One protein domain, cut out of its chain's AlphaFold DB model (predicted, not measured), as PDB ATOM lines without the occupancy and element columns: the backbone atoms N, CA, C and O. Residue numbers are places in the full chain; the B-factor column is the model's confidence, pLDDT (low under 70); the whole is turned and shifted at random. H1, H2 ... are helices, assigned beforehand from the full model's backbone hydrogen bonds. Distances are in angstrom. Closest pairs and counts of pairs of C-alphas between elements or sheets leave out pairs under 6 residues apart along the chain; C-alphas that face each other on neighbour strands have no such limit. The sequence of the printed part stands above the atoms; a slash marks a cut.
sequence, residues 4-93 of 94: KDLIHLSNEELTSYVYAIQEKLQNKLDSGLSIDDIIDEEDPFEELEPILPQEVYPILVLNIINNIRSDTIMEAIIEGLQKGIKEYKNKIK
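What this domain is: This is residues 4 to 93 of the 94 residues of an uncharacterized protein of Candidatus Marinimicrobia bacterium (UniProt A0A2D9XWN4). Two long helices, H4 and H1, meet near their first ends as a wide V, and the shorter H3 packs on both, touching H4 near its start and H1 in its second half. The small H2 lies by the far end of H1, and the long stretch of residues 42 to 56 runs back from it across the open side of the V to H3. The printed part has 90 residues with four named helices, H1, H2, H3, H4 along the chain, no named strand, and the class all helix. It is compact, with a radius of gyration of the C-alphas of 13.2 A, yet elongated in outline, spanning 43 by 28 by 21 A.

Where its parts are: H4, the longest helix, holds residues 71 to 91 and measures 30.1 A, from C-alpha 71 at (-12.968, 29.509, -29.507) to C-alpha 91 at (4.122, 34.098, -5.129). H1, residues 11 to 30, measures 28.2 A and begins with C-alpha 11 at (-0.986, 29.797, -25.157). H3, residues 57 to 65, measures 12.3 A, and H2, residues 35 to 41, measures 10.1 A.

How they stand to each other: H4 touches H1 with residues 74 to 78 alone, the closest C-alphas being those of Ile 78 and Asn 11, 6.7 A apart; the tilt is steep, 66 degrees, opposite ways. H3 and H4 form a helical hairpin at a steep tilt of 44 degrees, opposite ways, and their closest C-alphas, those of Leu 60 and Ile 77, are 6.5 A apart. H1 touches H3 with residues 21 to 26 alone, at a steep tilt of 52 degrees, the same way; the closest C-alphas, those of Gln 22 and Ile 64, are 5.0 A apart. The helix packing is mostly crossed, with no shallow tilt among these three pairs. H2 is close to H1 but not clearly touching, with the C-alphas of Ile 35 and Leu 29 closest at 7.1 A, and about perpendicular at 78 degrees. H2 is apart from H4, and only just apart from H3, at 8.2 A. In H1, H2, H3 and H4 every O i to N i+4 pair is within hydrogen-bond range.

The domain as a whole: The C-alphas farthest apart, those of Gly 32 and Lys 93, are 43.8 A from each other. The printed part has no cut; the link from H2 to H3 is long, and the other two are tight. The mean pLDDT of the printed part is 93.0, and no printed residue is under 70.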
ATOM      1  N   LYS A   4       4.248  23.220 -12.208       91.06
ATOM      2  CA  LYS A   4       5.571  23.795 -12.506       91.06
ATOM      3  C   LYS A   4       5.971  23.709 -13.984       91.06
ATOM      4  O   LYS A   4       6.771  24.519 -14.426       91.06
ATOM      5  N   ASP A   5       5.435  22.745 -14.723       93.38
ATOM      6  CA  ASP A   5       5.671  22.595 -16.155       93.38
ATOM      7  C   ASP A   5       4.671  23.471 -16.935       93.38
ATOM      8  O   ASP A   5       5.042  24.124 -17.908       93.38
ATOM      9  N   LEU A   6       3.416  23.560 -16.463       93.38
ATOM     10  CA  LEU A   6       2.341  24.343 -17.094       93.38
ATOM     11  C   LEU A   6       2.659  25.839 -17.163       93.38
ATOM     12  O   LEU A   6       2.362  26.494 -18.156       93.38
ATOM     13  N   ILE A   7       3.325  26.386 -16.143       94.88
ATOM     14  CA  ILE A   7       3.680  27.812 -16.105       94.88
ATOM     15  C   ILE A   7       4.691  28.238 -17.185       94.88
ATOM     16  O   ILE A   7       4.953  29.438 -17.332       94.88
ATOM     17  N   HIS A   8       5.303  27.292 -17.898       94.75
ATOM     18  CA  HIS A   8       6.257  27.552 -18.981       94.75
ATOM     19  C   HIS A   8       5.658  27.379 -20.377       94.75
ATOM     20  O   HIS A   8       6.326  27.728 -21.348       94.75
ATOM     21  N   LEU A   9       4.422  26.888 -20.470       94.94
ATOM     22  CA  LEU A   9       3.738  26.690 -21.737       94.94
ATOM     23  C   LEU A   9       3.340  28.016 -22.396       94.94
ATOM     24  O   LEU A   9       2.987  28.996 -21.731       94.94
ATOM     25  N   SER A  10       3.369  28.018 -23.723       96.81
ATOM     26  CA  SER A  10       2.716  29.016 -24.565       96.81
ATOM     27  C   SER A  10       1.192  28.865 -24.532       96.81
ATOM     28  O   SER A  10       0.649  27.861 -24.071       96.81
ATOM     29  N   ASN A  11       0.476  29.854 -25.070       95.88
ATOM     30  CA  ASN A  11      -0.986  29.797 -25.157       95.88
ATOM     31  C   ASN A  11      -1.482  28.626 -26.006       95.88
ATOM     32  O   ASN A  11      -2.480  28.006 -25.655       95.88
ATOM     33  N   GLU A  12      -0.791  28.319 -27.103       96.50
ATOM     34  CA  GLU A  12      -1.135  27.194 -27.979       96.50
ATOM     35  C   GLU A  12      -0.952  25.857 -27.253       96.50
ATOM     36  O   GLU A  12      -1.803  24.970 -27.337       96.50
ATOM     37  N   GLU A  13       0.121  25.725 -26.472       96.75
ATOM     38  CA  GLU A  13       0.369  24.535 -25.659       96.75
ATOM     39  C   GLU A  13      -0.627  24.413 -24.497       96.75
ATOM     40  O   GLU A  13      -1.128  23.318 -24.249       96.75
ATOM     41  N   LEU A  14      -0.977  25.515 -23.821       95.88
ATOM     42  CA  LEU A  14      -2.027  25.526 -22.792       95.88
ATOM     43  C   LEU A  14      -3.387  25.149 -23.381       95.88
ATOM     44  O   LEU A  14      -4.107  24.345 -22.797       95.88
ATOM     45  N   THR A  15      -3.716  25.677 -24.560       95.81
ATOM     46  CA  THR A  15      -4.945  25.333 -25.288       95.81
ATOM     47  C   THR A  15      -4.977  23.842 -25.609       95.81
ATOM     48  O   THR A  15      -5.957  23.159 -25.320       95.81
ATOM     49  N   SER A  16      -3.871  23.313 -26.138       95.81
ATOM     50  CA  SER A  16      -3.733  21.885 -26.440       95.81
ATOM     51  C   SER A  16      -3.860  21.027 -25.181       95.81
ATOM     52  O   SER A  16      -4.473  19.964 -25.215       95.81
ATOM     53  N   TYR A  17      -3.319  21.497 -24.056       95.25
ATOM     54  CA  TYR A  17      -3.422  20.820 -22.770       95.25
ATOM     55  C   TYR A  17      -4.862  20.782 -22.242       95.25
ATOM     56  O   TYR A  17      -5.328  19.717 -21.839       95.25
ATOM     57  N   VAL A  18      -5.600  21.896 -22.307       94.50
ATOM     58  CA  VAL A  18      -7.025  21.935 -21.931       94.50
ATOM     59  C   VAL A  18      -7.842  20.990 -22.817       94.50
ATOM     60  O   VAL A  18      -8.647  20.215 -22.300       94.50
ATOM     61  N   TYR A  19      -7.589  20.971 -24.130       94.81
ATOM     62  CA  TYR A  19      -8.240  20.013 -25.026       94.81
ATOM     63  C   TYR A  19      -7.883  18.561 -24.707       94.81
ATOM     64  O   TYR A  19      -8.762  17.705 -24.749       94.81
ATOM     65  N   ALA A  20      -6.639  18.268 -24.331       94.06
ATOM     66  CA  ALA A  20      -6.240  16.920 -23.937       94.06
ATOM     67  C   ALA A  20      -6.967  16.449 -22.664       94.06
ATOM     68  O   ALA A  20      -7.381  15.290 -22.593       94.06
ATOM     69  N   ILE A  21      -7.170  17.340 -21.682       93.25
ATOM     70  CA  ILE A  21      -8.002  17.046 -20.503       93.25
ATOM     71  C   ILE A  21      -9.436  16.753 -20.943       93.25
ATOM     72  O   ILE A  21     -10.006  15.738 -20.544       93.25
ATOM     73  N   GLN A  22     -10.001  17.610 -21.797       93.31
ATOM     74  CA  GLN A  22     -11.358  17.451 -22.307       93.31
ATOM     75  C   GLN A  22     -11.541  16.117 -23.030       93.31
ATOM     76  O   GLN A  22     -12.464  15.376 -22.715       93.31
ATOM     77  N   GLU A  23     -10.645  15.753 -23.944       93.69
ATOM     78  CA  GLU A  23     -10.717  14.485 -24.674       93.69
ATOM     79  C   GLU A  23     -10.572  13.275 -23.754       93.69
ATOM     80  O   GLU A  23     -11.332  12.313 -23.872       93.69
ATOM     81  N   LYS A  24      -9.645  13.323 -22.794       92.50
ATOM     82  CA  LYS A  24      -9.492  12.254 -21.804       92.50
ATOM     83  C   LYS A  24     -10.758  12.090 -20.962       92.50
ATOM     84  O   LYS A  24     -11.168  10.954 -20.729       92.50
ATOM     85  N   LEU A  25     -11.370  13.191 -20.524       92.25
ATOM     86  CA  LEU A  25     -12.597  13.146 -19.734       92.25
ATOM     87  C   LEU A  25     -13.766  12.595 -20.551       92.25
ATOM     88  O   LEU A  25     -14.449  11.689 -20.089       92.25
ATOM     89  N   GLN A  26     -13.961  13.086 -21.776       92.69
ATOM     90  CA  GLN A  26     -15.034  12.618 -22.654       92.69
ATOM     91  C   GLN A  26     -14.898  11.123 -22.960       92.69
ATOM     92  O   GLN A  26     -15.872  10.396 -22.835       92.69
ATOM     93  N   ASN A  27     -13.683  10.619 -23.204       93.31
ATOM     94  CA  ASN A  27     -13.456   9.180 -23.384       93.31
ATOM     95  C   ASN A  27     -13.851   8.341 -22.151       93.31
ATOM     96  O   ASN A  27     -14.288   7.201 -22.301       93.31
ATOM     97  N   LYS A  28     -13.677   8.876 -20.933       92.62
ATOM     98  CA  LYS A  28     -14.123   8.213 -19.696       92.62
ATOM     99  C   LYS A  28     -15.648   8.285 -19.539       92.62
ATOM    100  O   LYS A  28     -16.261   7.292 -19.170       92.62
ATOM    101  N   LEU A  29     -16.265   9.421 -19.855       91.50
ATOM    102  CA  LEU A  29     -17.725   9.567 -19.820       91.50
ATOM    103  C   LEU A  29     -18.403   8.644 -20.849       91.50
ATOM    104  O   LEU A  29     -19.364   7.948 -20.529       91.50
ATOM    105  N   ASP A  30     -17.844   8.554 -22.057       92.19
ATOM    106  CA  ASP A  30     -18.326   7.687 -23.138       92.19
ATOM    107  C   ASP A  30     -18.177   6.190 -22.816       92.19
ATOM    108  O   ASP A  30     -18.904   5.361 -23.367       92.19
ATOM    109  N   SER A  31     -17.265   5.818 -21.907       93.62
ATOM    110  CA  SER A  31     -17.135   4.436 -21.422       93.62
ATOM    111  C   SER A  31     -18.179   4.062 -20.361       93.62
ATOM    112  O   SER A  31     -18.272   2.893 -19.979       93.62
ATOM    113  N   GLY A  32     -19.003   5.027 -19.935       93.19
ATOM    114  CA  GLY A  32     -20.092   4.849 -18.980       93.19
ATOM    115  C   GLY A  32     -19.753   5.233 -17.540       93.19
ATOM    116  O   GLY A  32     -20.588   5.004 -16.666       93.19
ATOM    117  N   LEU A  33     -18.569   5.802 -17.280       93.00
ATOM    118  CA  LEU A  33     -18.232   6.355 -15.964       93.00
ATOM    119  C   LEU A  33     -18.987   7.666 -15.727       93.00
ATOM    120  O   LEU A  33     -19.136   8.483 -16.639       93.00
ATOM    121  N   SER A  34     -19.446   7.885 -14.496       90.75
ATOM    122  CA  SER A  34     -19.978   9.185 -14.093       90.75
ATOM    123  C   SER A  34     -18.846  10.170 -13.791       90.75
ATOM    124  O   SER A  34     -17.696   9.785 -13.589       90.75
ATOM    125  N   ILE A  35     -19.168  11.466 -13.746       86.00
ATOM    126  CA  ILE A  35     -18.189  12.483 -13.343       86.00
ATOM    127  C   ILE A  35     -17.680  12.251 -11.914       86.00
ATOM    128  O   ILE A  35     -16.499  12.464 -11.662       86.00
ATOM    129  N   ASP A  36     -18.546  11.762 -11.024       89.00
ATOM    130  CA  ASP A  36     -18.197  11.463  -9.636       89.00
ATOM    131  C   ASP A  36     -17.187  10.305  -9.579       89.00
ATOM    132  O   ASP A  36     -16.137  10.456  -8.962       89.00
ATOM    133  N   ASP A  37     -17.425   9.215 -10.329       92.69
ATOM    134  CA  ASP A  37     -16.482   8.084 -10.420       92.69
ATOM    135  C   ASP A  37     -15.103   8.535 -10.922       92.69
ATOM    136  O   ASP A  37     -14.066   8.045 -10.479       92.69
ATOM    137  N   ILE A  38     -15.081   9.477 -11.872       89.75
ATOM    138  CA  ILE A  38     -13.834   9.987 -12.437       89.75
ATOM    139  C   ILE A  38     -13.074  10.822 -11.406       89.75
ATOM    140  O   ILE A  38     -11.873  10.615 -11.260       89.75
ATOM    141  N   ILE A  39     -13.752  11.745 -10.718       87.94
ATOM    142  CA  ILE A  39     -13.133  12.638  -9.726       87.94
ATOM    143  C   ILE A  39     -12.647  11.852  -8.502       87.94
ATOM    144  O   ILE A  39     -11.592  12.177  -7.959       87.94
ATOM    145  N   ASP A  40     -13.363  10.800  -8.100       89.25
ATOM    146  CA  ASP A  40     -12.959   9.927  -6.993       89.25
ATOM    147  C   ASP A  40     -11.648   9.170  -7.286       89.25
ATOM    148  O   ASP A  40     -10.874   8.885  -6.367       89.25
ATOM    149  N   GLU A  41     -11.375   8.850  -8.555       89.38
ATOM    150  CA  GLU A  41     -10.149   8.157  -8.972       89.38
ATOM    151  C   GLU A  41      -9.002   9.104  -9.354       89.38
ATOM    152  O   GLU A  41      -7.838   8.840  -9.040       89.38
ATOM    153  N   GLU A  42      -9.303  10.171 -10.094       86.25
ATOM    154  CA  GLU A  42      -8.325  11.099 -10.653       86.25
ATOM    155  C   GLU A  42      -8.972  12.471 -10.867       86.25
ATOM    156  O   GLU A  42      -9.789  12.627 -11.774       86.25
ATOM    157  N   ASP A  43      -8.546  13.482 -10.105       88.25
ATOM    158  CA  ASP A  43      -8.953  14.865 -10.351       88.25
ATOM    159  C   ASP A  43      -8.275  15.395 -11.632       88.25
ATOM    160  O   ASP A  43      -7.062  15.629 -11.647       88.25
ATOM    161  N   PRO A  44      -9.024  15.603 -12.734       88.06
ATOM    162  CA  PRO A  44      -8.447  16.029 -14.004       88.06
ATOM    163  C   PRO A  44      -7.991  17.497 -13.997       88.06
ATOM    164  O   PRO A  44      -7.390  17.949 -14.976       88.06
ATOM    165  N   PHE A  45      -8.296  18.249 -12.935       90.56
ATOM    166  CA  PHE A  45      -7.995  19.669 -12.797       90.56
ATOM    167  C   PHE A  45      -6.871  19.955 -11.792       90.56
ATOM    168  O   PHE A  45      -6.420  21.102 -11.747       90.56
ATOM    169  N   GLU A  46      -6.384  18.945 -11.053       92.06
ATOM    170  CA  GLU A  46      -5.402  19.073  -9.959       92.06
ATOM    171  C   GLU A  46      -4.220  19.978 -10.347       92.06
ATOM    172  O   GLU A  46      -3.843  20.912  -9.637       92.06
ATOM    173  N   GLU A  47      -3.629  19.748 -11.522       93.44
ATOM    174  CA  GLU A  47      -2.476  20.529 -11.961       93.44
ATOM    175  C   GLU A  47      -2.786  21.989 -12.312       93.44
ATOM    176  O   GLU A  47      -1.876  22.830 -12.256       93.44
ATOM    177  N   LEU A  48      -4.025  22.296 -12.697       93.69
ATOM    178  CA  LEU A  48      -4.470  23.645 -13.035       93.69
ATOM    179  C   LEU A  48      -4.829  24.448 -11.786       93.69
ATOM    180  O   LEU A  48      -4.634  25.661 -11.806       93.69
ATOM    181  N   GLU A  49      -5.288  23.813 -10.703       93.25
ATOM    182  CA  GLU A  49      -5.780  24.502  -9.500       93.25
ATOM    183  C   GLU A  49      -4.877  25.642  -8.994       93.25
ATOM    184  O   GLU A  49      -5.394  26.733  -8.738       93.25
ATOM    185  N   PRO A  50      -3.535  25.501  -8.900       94.88
ATOM    186  CA  PRO A  50      -2.704  26.568  -8.337       94.88
ATOM    187  C   PRO A  50      -2.569  27.799  -9.248       94.88
ATOM    188  O   PRO A  50      -2.107  28.851  -8.799       94.88
ATOM    189  N   ILE A  51      -2.923  27.659 -10.529       95.44
ATOM    190  CA  ILE A  51      -2.817  28.692 -11.568       95.44
ATOM    191  C   ILE A  51      -4.175  29.054 -12.177       95.44
ATOM    192  O   ILE A  51      -4.218  29.821 -13.137       95.44
ATOM    193  N   LEU A  52      -5.270  28.511 -11.648       95.06
ATOM    194  CA  LEU A  52      -6.618  28.687 -12.168       95.06
ATOM    195  C   LEU A  52      -7.371  29.708 -11.304       95.06
ATOM    196  O   LEU A  52      -7.658  29.434 -10.138       95.06
ATOM    197  N   PRO A  53      -7.695  30.901 -11.837       95.31
ATOM    198  CA  PRO A  53      -8.481  31.880 -11.094       95.31
ATOM    199  C   PRO A  53      -9.863  31.338 -10.722       95.31
ATOM    200  O   PRO A  53     -10.488  30.616 -11.505       95.31
ATOM    201  N   GLN A  54     -10.378  31.745  -9.559       93.00
ATOM    202  CA  GLN A  54     -11.688  31.299  -9.070       93.00
ATOM    203  C   GLN A  54     -12.821  31.637 -10.043       93.00
ATOM    204  O   GLN A  54     -13.743  30.847 -10.206       93.00
ATOM    205  N   GLU A  55     -12.744  32.784 -10.720       92.44
ATOM    206  CA  GLU A  55     -13.723  33.185 -11.730       92.44
ATOM    207  C   GLU A  55     -13.726  32.285 -12.981       92.44
ATOM    208  O   GLU A  55     -14.751  32.169 -13.651       92.44
ATOM    209  N   VAL A  56     -12.602  31.630 -13.291       94.50
ATOM    210  CA  VAL A  56     -12.423  30.811 -14.503       94.50
ATOM    211  C   VAL A  56     -12.727  29.338 -14.228       94.50
ATOM    212  O   VAL A  56     -13.163  28.632 -15.136       94.50
ATOM    213  N   TYR A  57     -12.570  28.878 -12.984       93.12
ATOM    214  CA  TYR A  57     -12.794  27.480 -12.606       93.12
ATOM    215  C   TYR A  57     -14.169  26.935 -13.050       93.12
ATOM    216  O   TYR A  57     -14.197  25.935 -13.773       93.12
ATOM    217  N   PRO A  58     -15.314  27.589 -12.753       92.75
ATOM    218  CA  PRO A  58     -16.617  27.087 -13.194       92.75
ATOM    219  C   PRO A  58     -16.760  27.044 -14.719       92.75
ATOM    220  O   PRO A  58     -17.419  26.154 -15.250       92.75
ATOM    221  N   ILE A  59     -16.136  27.991 -15.428       93.75
ATOM    222  CA  ILE A  59     -16.175  28.064 -16.893       93.75
ATOM    223  C   ILE A  59     -15.430  26.868 -17.484       93.75
ATOM    224  O   ILE A  59     -15.972  26.192 -18.354       93.75
ATOM    225  N   LEU A  60     -14.228  26.572 -16.981       93.44
ATOM    226  CA  LEU A  60     -13.433  25.422 -17.409       93.44
ATOM    227  C   LEU A  60     -14.191  24.107 -17.193       93.44
ATOM    228  O   LEU A  60     -14.315  23.316 -18.125       93.44
ATOM    229  N   VAL A  61     -14.729  23.898 -15.988       91.25
ATOM    230  CA  VAL A  61     -15.461  22.673 -15.632       91.25
ATOM    231  C   VAL A  61     -16.674  22.481 -16.544       91.25
ATOM    232  O   VAL A  61     -16.840  21.416 -17.136       91.25
ATOM    233  N   LEU A  62     -17.498  23.521 -16.721       92.00
ATOM    234  CA  LEU A  62     -18.669  23.452 -17.598       92.00
ATOM    235  C   LEU A  62     -18.282  23.238 -19.063       92.00
ATOM    236  O   LEU A  62     -18.966  22.487 -19.757       92.00
ATOM    237  N   ASN A  63     -17.209  23.878 -19.530       92.12
ATOM    238  CA  ASN A  63     -16.714  23.726 -20.894       92.12
ATOM    239  C   ASN A  63     -16.300  22.271 -21.163       92.12
ATOM    240  O   ASN A  63     -16.749  21.657 -22.131       92.12
ATOM    241  N   ILE A  64     -15.514  21.699 -20.249       90.19
ATOM    242  CA  ILE A  64     -14.958  20.353 -20.371       90.19
ATOM    243  C   ILE A  64     -16.031  19.265 -20.232       90.19
ATOM    244  O   ILE A  64     -16.067  18.351 -21.057       90.19
ATOM    245  N   ILE A  65     -16.933  19.365 -19.248       88.88
ATOM    246  CA  ILE A  65     -17.998  18.368 -19.034       88.88
ATOM    247  C   ILE A  65     -18.980  18.351 -20.209       88.88
ATOM    248  O   ILE A  65     -19.333  17.282 -20.700       88.88
ATOM    249  N   ASN A  66     -19.391  19.524 -20.701       90.44
ATOM    250  CA  ASN A  66     -20.362  19.623 -21.797       90.44
ATOM    251  C   ASN A  66     -19.732  19.473 -23.189       90.44
ATOM    252  O   ASN A  66     -20.411  19.693 -24.192       90.44
ATOM    253  N   ASN A  67     -18.440  19.137 -23.261       90.69
ATOM    254  CA  ASN A  67     -17.673  19.046 -24.500       90.69
ATOM    255  C   ASN A  67     -17.816  20.288 -25.402       90.69
ATOM    256  O   ASN A  67     -17.889  20.189 -26.631       90.69
ATOM    257  N   ILE A  68     -17.889  21.473 -24.799       92.50
ATOM    258  CA  ILE A  68     -17.993  22.718 -25.549       92.50
ATOM    259  C   ILE A  68     -16.621  22.991 -26.193       92.50
ATOM    260  O   ILE A  68     -15.567  22.810 -25.588       92.50
ATOM    261  N   ARG A  69     -16.619  23.357 -27.479       89.19
ATOM    262  CA  ARG A  69     -15.403  23.634 -28.274       89.19
ATOM    263  C   ARG A  69     -15.461  25.026 -28.905       89.19
ATOM    264  O   ARG A  69     -15.208  25.201 -30.090       89.19
ATOM    265  N   SER A  70     -15.907  26.005 -28.123       93.75
ATOM    266  CA  SER A  70     -16.016  27.398 -28.563       93.75
ATOM    267  C   SER A  70     -14.677  28.110 -28.414       93.75
ATOM    268  O   SER A  70     -14.150  28.186 -27.304       93.75
ATOM    269  N   ASP A  71     -14.193  28.703 -29.507       93.44
ATOM    270  CA  ASP A  71     -12.968  29.509 -29.507       93.44
ATOM    271  C   ASP A  71     -13.048  30.650 -28.487       93.44
ATOM    272  O   ASP A  71     -12.142  30.822 -27.684       93.44
ATOM    273  N   THR A  72     -14.183  31.352 -28.416       94.94
ATOM    274  CA  THR A  72     -14.398  32.451 -27.458       94.94
ATOM    275  C   THR A  72     -14.307  31.996 -26.000       94.94
ATOM    276  O   THR A  72     -13.764  32.702 -25.154       94.94
ATOM    277  N   ILE A  73     -14.845  30.815 -25.680       94.12
ATOM    278  CA  ILE A  73     -14.762  30.270 -24.317       94.12
ATOM    279  C   ILE A  73     -13.329  29.821 -24.019       94.12
ATOM    280  O   ILE A  73     -12.835  30.067 -22.919       94.12
ATOM    281  N   MET A  74     -12.648  29.208 -24.991       95.56
ATOM    282  CA  MET A  74     -11.250  28.812 -24.844       95.56
ATOM    283  C   MET A  74     -10.343  30.027 -24.627       95.56
ATOM    284  O   MET A  74      -9.536  30.017 -23.705       95.56
ATOM    285  N   GLU A  75     -10.518  31.096 -25.403       96.00
ATOM    286  CA  GLU A  75      -9.797  32.359 -25.226       96.00
ATOM    287  C   GLU A  75      -9.952  32.889 -23.795       96.00
ATOM    288  O   GLU A  75      -8.949  33.141 -23.130       96.00
ATOM    289  N   ALA A  76     -11.181  32.948 -23.270       95.19
ATOM    290  CA  ALA A  76     -11.435  33.395 -21.899       95.19
ATOM    291  C   ALA A  76     -10.761  32.501 -20.836       95.19
ATOM    292  O   ALA A  76     -10.234  32.999 -19.837       95.19
ATOM    293  N   ILE A  77     -10.747  31.180 -21.046       96.75
ATOM    294  CA  ILE A  77     -10.047  30.232 -20.166       96.75
ATOM    295  C   ILE A  77      -8.538  30.486 -20.200       96.75
ATOM    296  O   ILE A  77      -7.910  30.573 -19.144       96.75
ATOM    297  N   ILE A  78      -7.953  30.633 -21.391       97.19
ATOM    298  CA  ILE A  78      -6.516  30.871 -21.554       97.19
ATOM    299  C   ILE A  78      -6.105  32.215 -20.958       97.19
ATOM    300  O   ILE A  78      -5.114  32.265 -20.231       97.19
ATOM    301  N   GLU A  79      -6.864  33.285 -21.185       96.56
ATOM    302  CA  GLU A  79      -6.627  34.589 -20.553       96.56
ATOM    303  C   GLU A  79      -6.641  34.487 -19.020       96.56
ATOM    304  O   GLU A  79      -5.760  35.019 -18.335       96.56
ATOM    305  N   GLY A  80      -7.603  33.737 -18.474       96.69
ATOM    306  CA  GLY A  80      -7.673  33.416 -17.054       96.69
ATOM    307  C   GLY A  80      -6.427  32.691 -16.549       96.69
ATOM    308  O   GLY A  80      -5.789  33.128 -15.589       96.69
ATOM    309  N   LEU A  81      -6.029  31.614 -17.224       96.31
ATOM    310  CA  LEU A  81      -4.834  30.844 -16.879       96.31
ATOM    311  C   LEU A  81      -3.565  31.695 -16.958       96.31
ATOM    312  O   LEU A  81      -2.725  31.622 -16.068       96.31
ATOM    313  N   GLN A  82      -3.422  32.563 -17.959       96.50
ATOM    314  CA  GLN A  82      -2.283  33.477 -18.046       96.50
ATOM    315  C   GLN A  82      -2.194  34.408 -16.831       96.50
ATOM    316  O   GLN A  82      -1.105  34.618 -16.280       96.50
ATOM    317  N   LYS A  83      -3.334  34.958 -16.395       95.94
ATOM    318  CA  LYS A  83      -3.413  35.791 -15.191       95.94
ATOM    319  C   LYS A  83      -3.007  34.989 -13.953       95.94
ATOM    320  O   LYS A  83      -2.125  35.433 -13.216       95.94
ATOM    321  N   GLY A  84      -3.560  33.791 -13.770       96.06
ATOM    322  CA  GLY A  84      -3.225  32.928 -12.637       96.06
ATOM    323  C   GLY A  84      -1.765  32.456 -12.640       96.06
ATOM    324  O   GLY A  84      -1.107  32.497 -11.602       96.06
ATOM    325  N   ILE A  85      -1.186  32.135 -13.802       96.19
ATOM    326  CA  ILE A  85       0.246  31.821 -13.957       96.19
ATOM    327  C   ILE A  85       1.113  33.007 -13.525       96.19
ATOM    328  O   ILE A  85       2.125  32.820 -12.843       96.19
ATOM    329  N   LYS A  86       0.749  34.233 -13.919       95.19
ATOM    330  CA  LYS A  86       1.480  35.444 -13.524       95.19
ATOM    331  C   LYS A  86       1.451  35.632 -12.007       95.19
ATOM    332  O   LYS A  86       2.492  35.907 -11.412       95.19
ATOM    333  N   GLU A  87       0.290  35.457 -11.386       94.69
ATOM    334  CA  GLU A  87       0.124  35.553  -9.933       94.69
ATOM    335  C   GLU A  87       0.905  34.459  -9.195       94.69
ATOM    336  O   GLU A  87       1.643  34.754  -8.255       94.69
ATOM    337  N   TYR A  88       0.826  33.213  -9.663       94.75
ATOM    338  CA  TYR A  88       1.572  32.085  -9.111       94.75
ATOM    339  C   TYR A  88       3.087  32.302  -9.199       94.75
ATOM    340  O   TYR A  88       3.798  32.140  -8.209       94.75
ATOM    341  N   LYS A  89       3.596  32.758 -10.356       93.62
ATOM    342  CA  LYS A  89       5.020  33.089 -10.547       93.62
ATOM    343  C   LYS A  89       5.515  34.185  -9.608       93.62
ATOM    344  O   LYS A  89       6.695  34.181  -9.272       93.62
ATOM    345  N   ASN A  90       4.658  35.132  -9.233       93.00
ATOM    346  CA  ASN A  90       5.022  36.166  -8.269       93.00
ATOM    347  C   ASN A  90       5.115  35.581  -6.856       93.00
ATOM    348  O   ASN A  90       6.116  35.808  -6.190       93.00
ATOM    349  N   LYS A  91       4.144  34.749  -6.452       90.62
ATOM    350  CA  LYS A  91       4.122  34.098  -5.129       90.62
ATOM    351  C   LYS A  91       5.324  33.185  -4.870       90.62
ATOM    352  O   LYS A  91       5.785  33.113  -3.746       90.62
ATOM    353  N   ILE A  92       5.829  32.483  -5.888       88.12
ATOM    354  CA  ILE A  92       6.983  31.569  -5.733       88.12
ATOM    355  C   ILE A  92       8.352  32.269  -5.784       88.12
ATOM    356  O   ILE A  92       9.376  31.609  -5.622       88.12
ATOM    357  N   LYS A  93       8.394  33.566  -6.118       76.00
ATOM    358  CA  LYS A  93       9.626  34.375  -6.138       76.00
ATOM    359  C   LYS A  93       9.868  35.120  -4.822       76.00
ATOM    360  O   LYS A  93      10.970  35.640  -4.648       76.00
TER     361      LYS A  93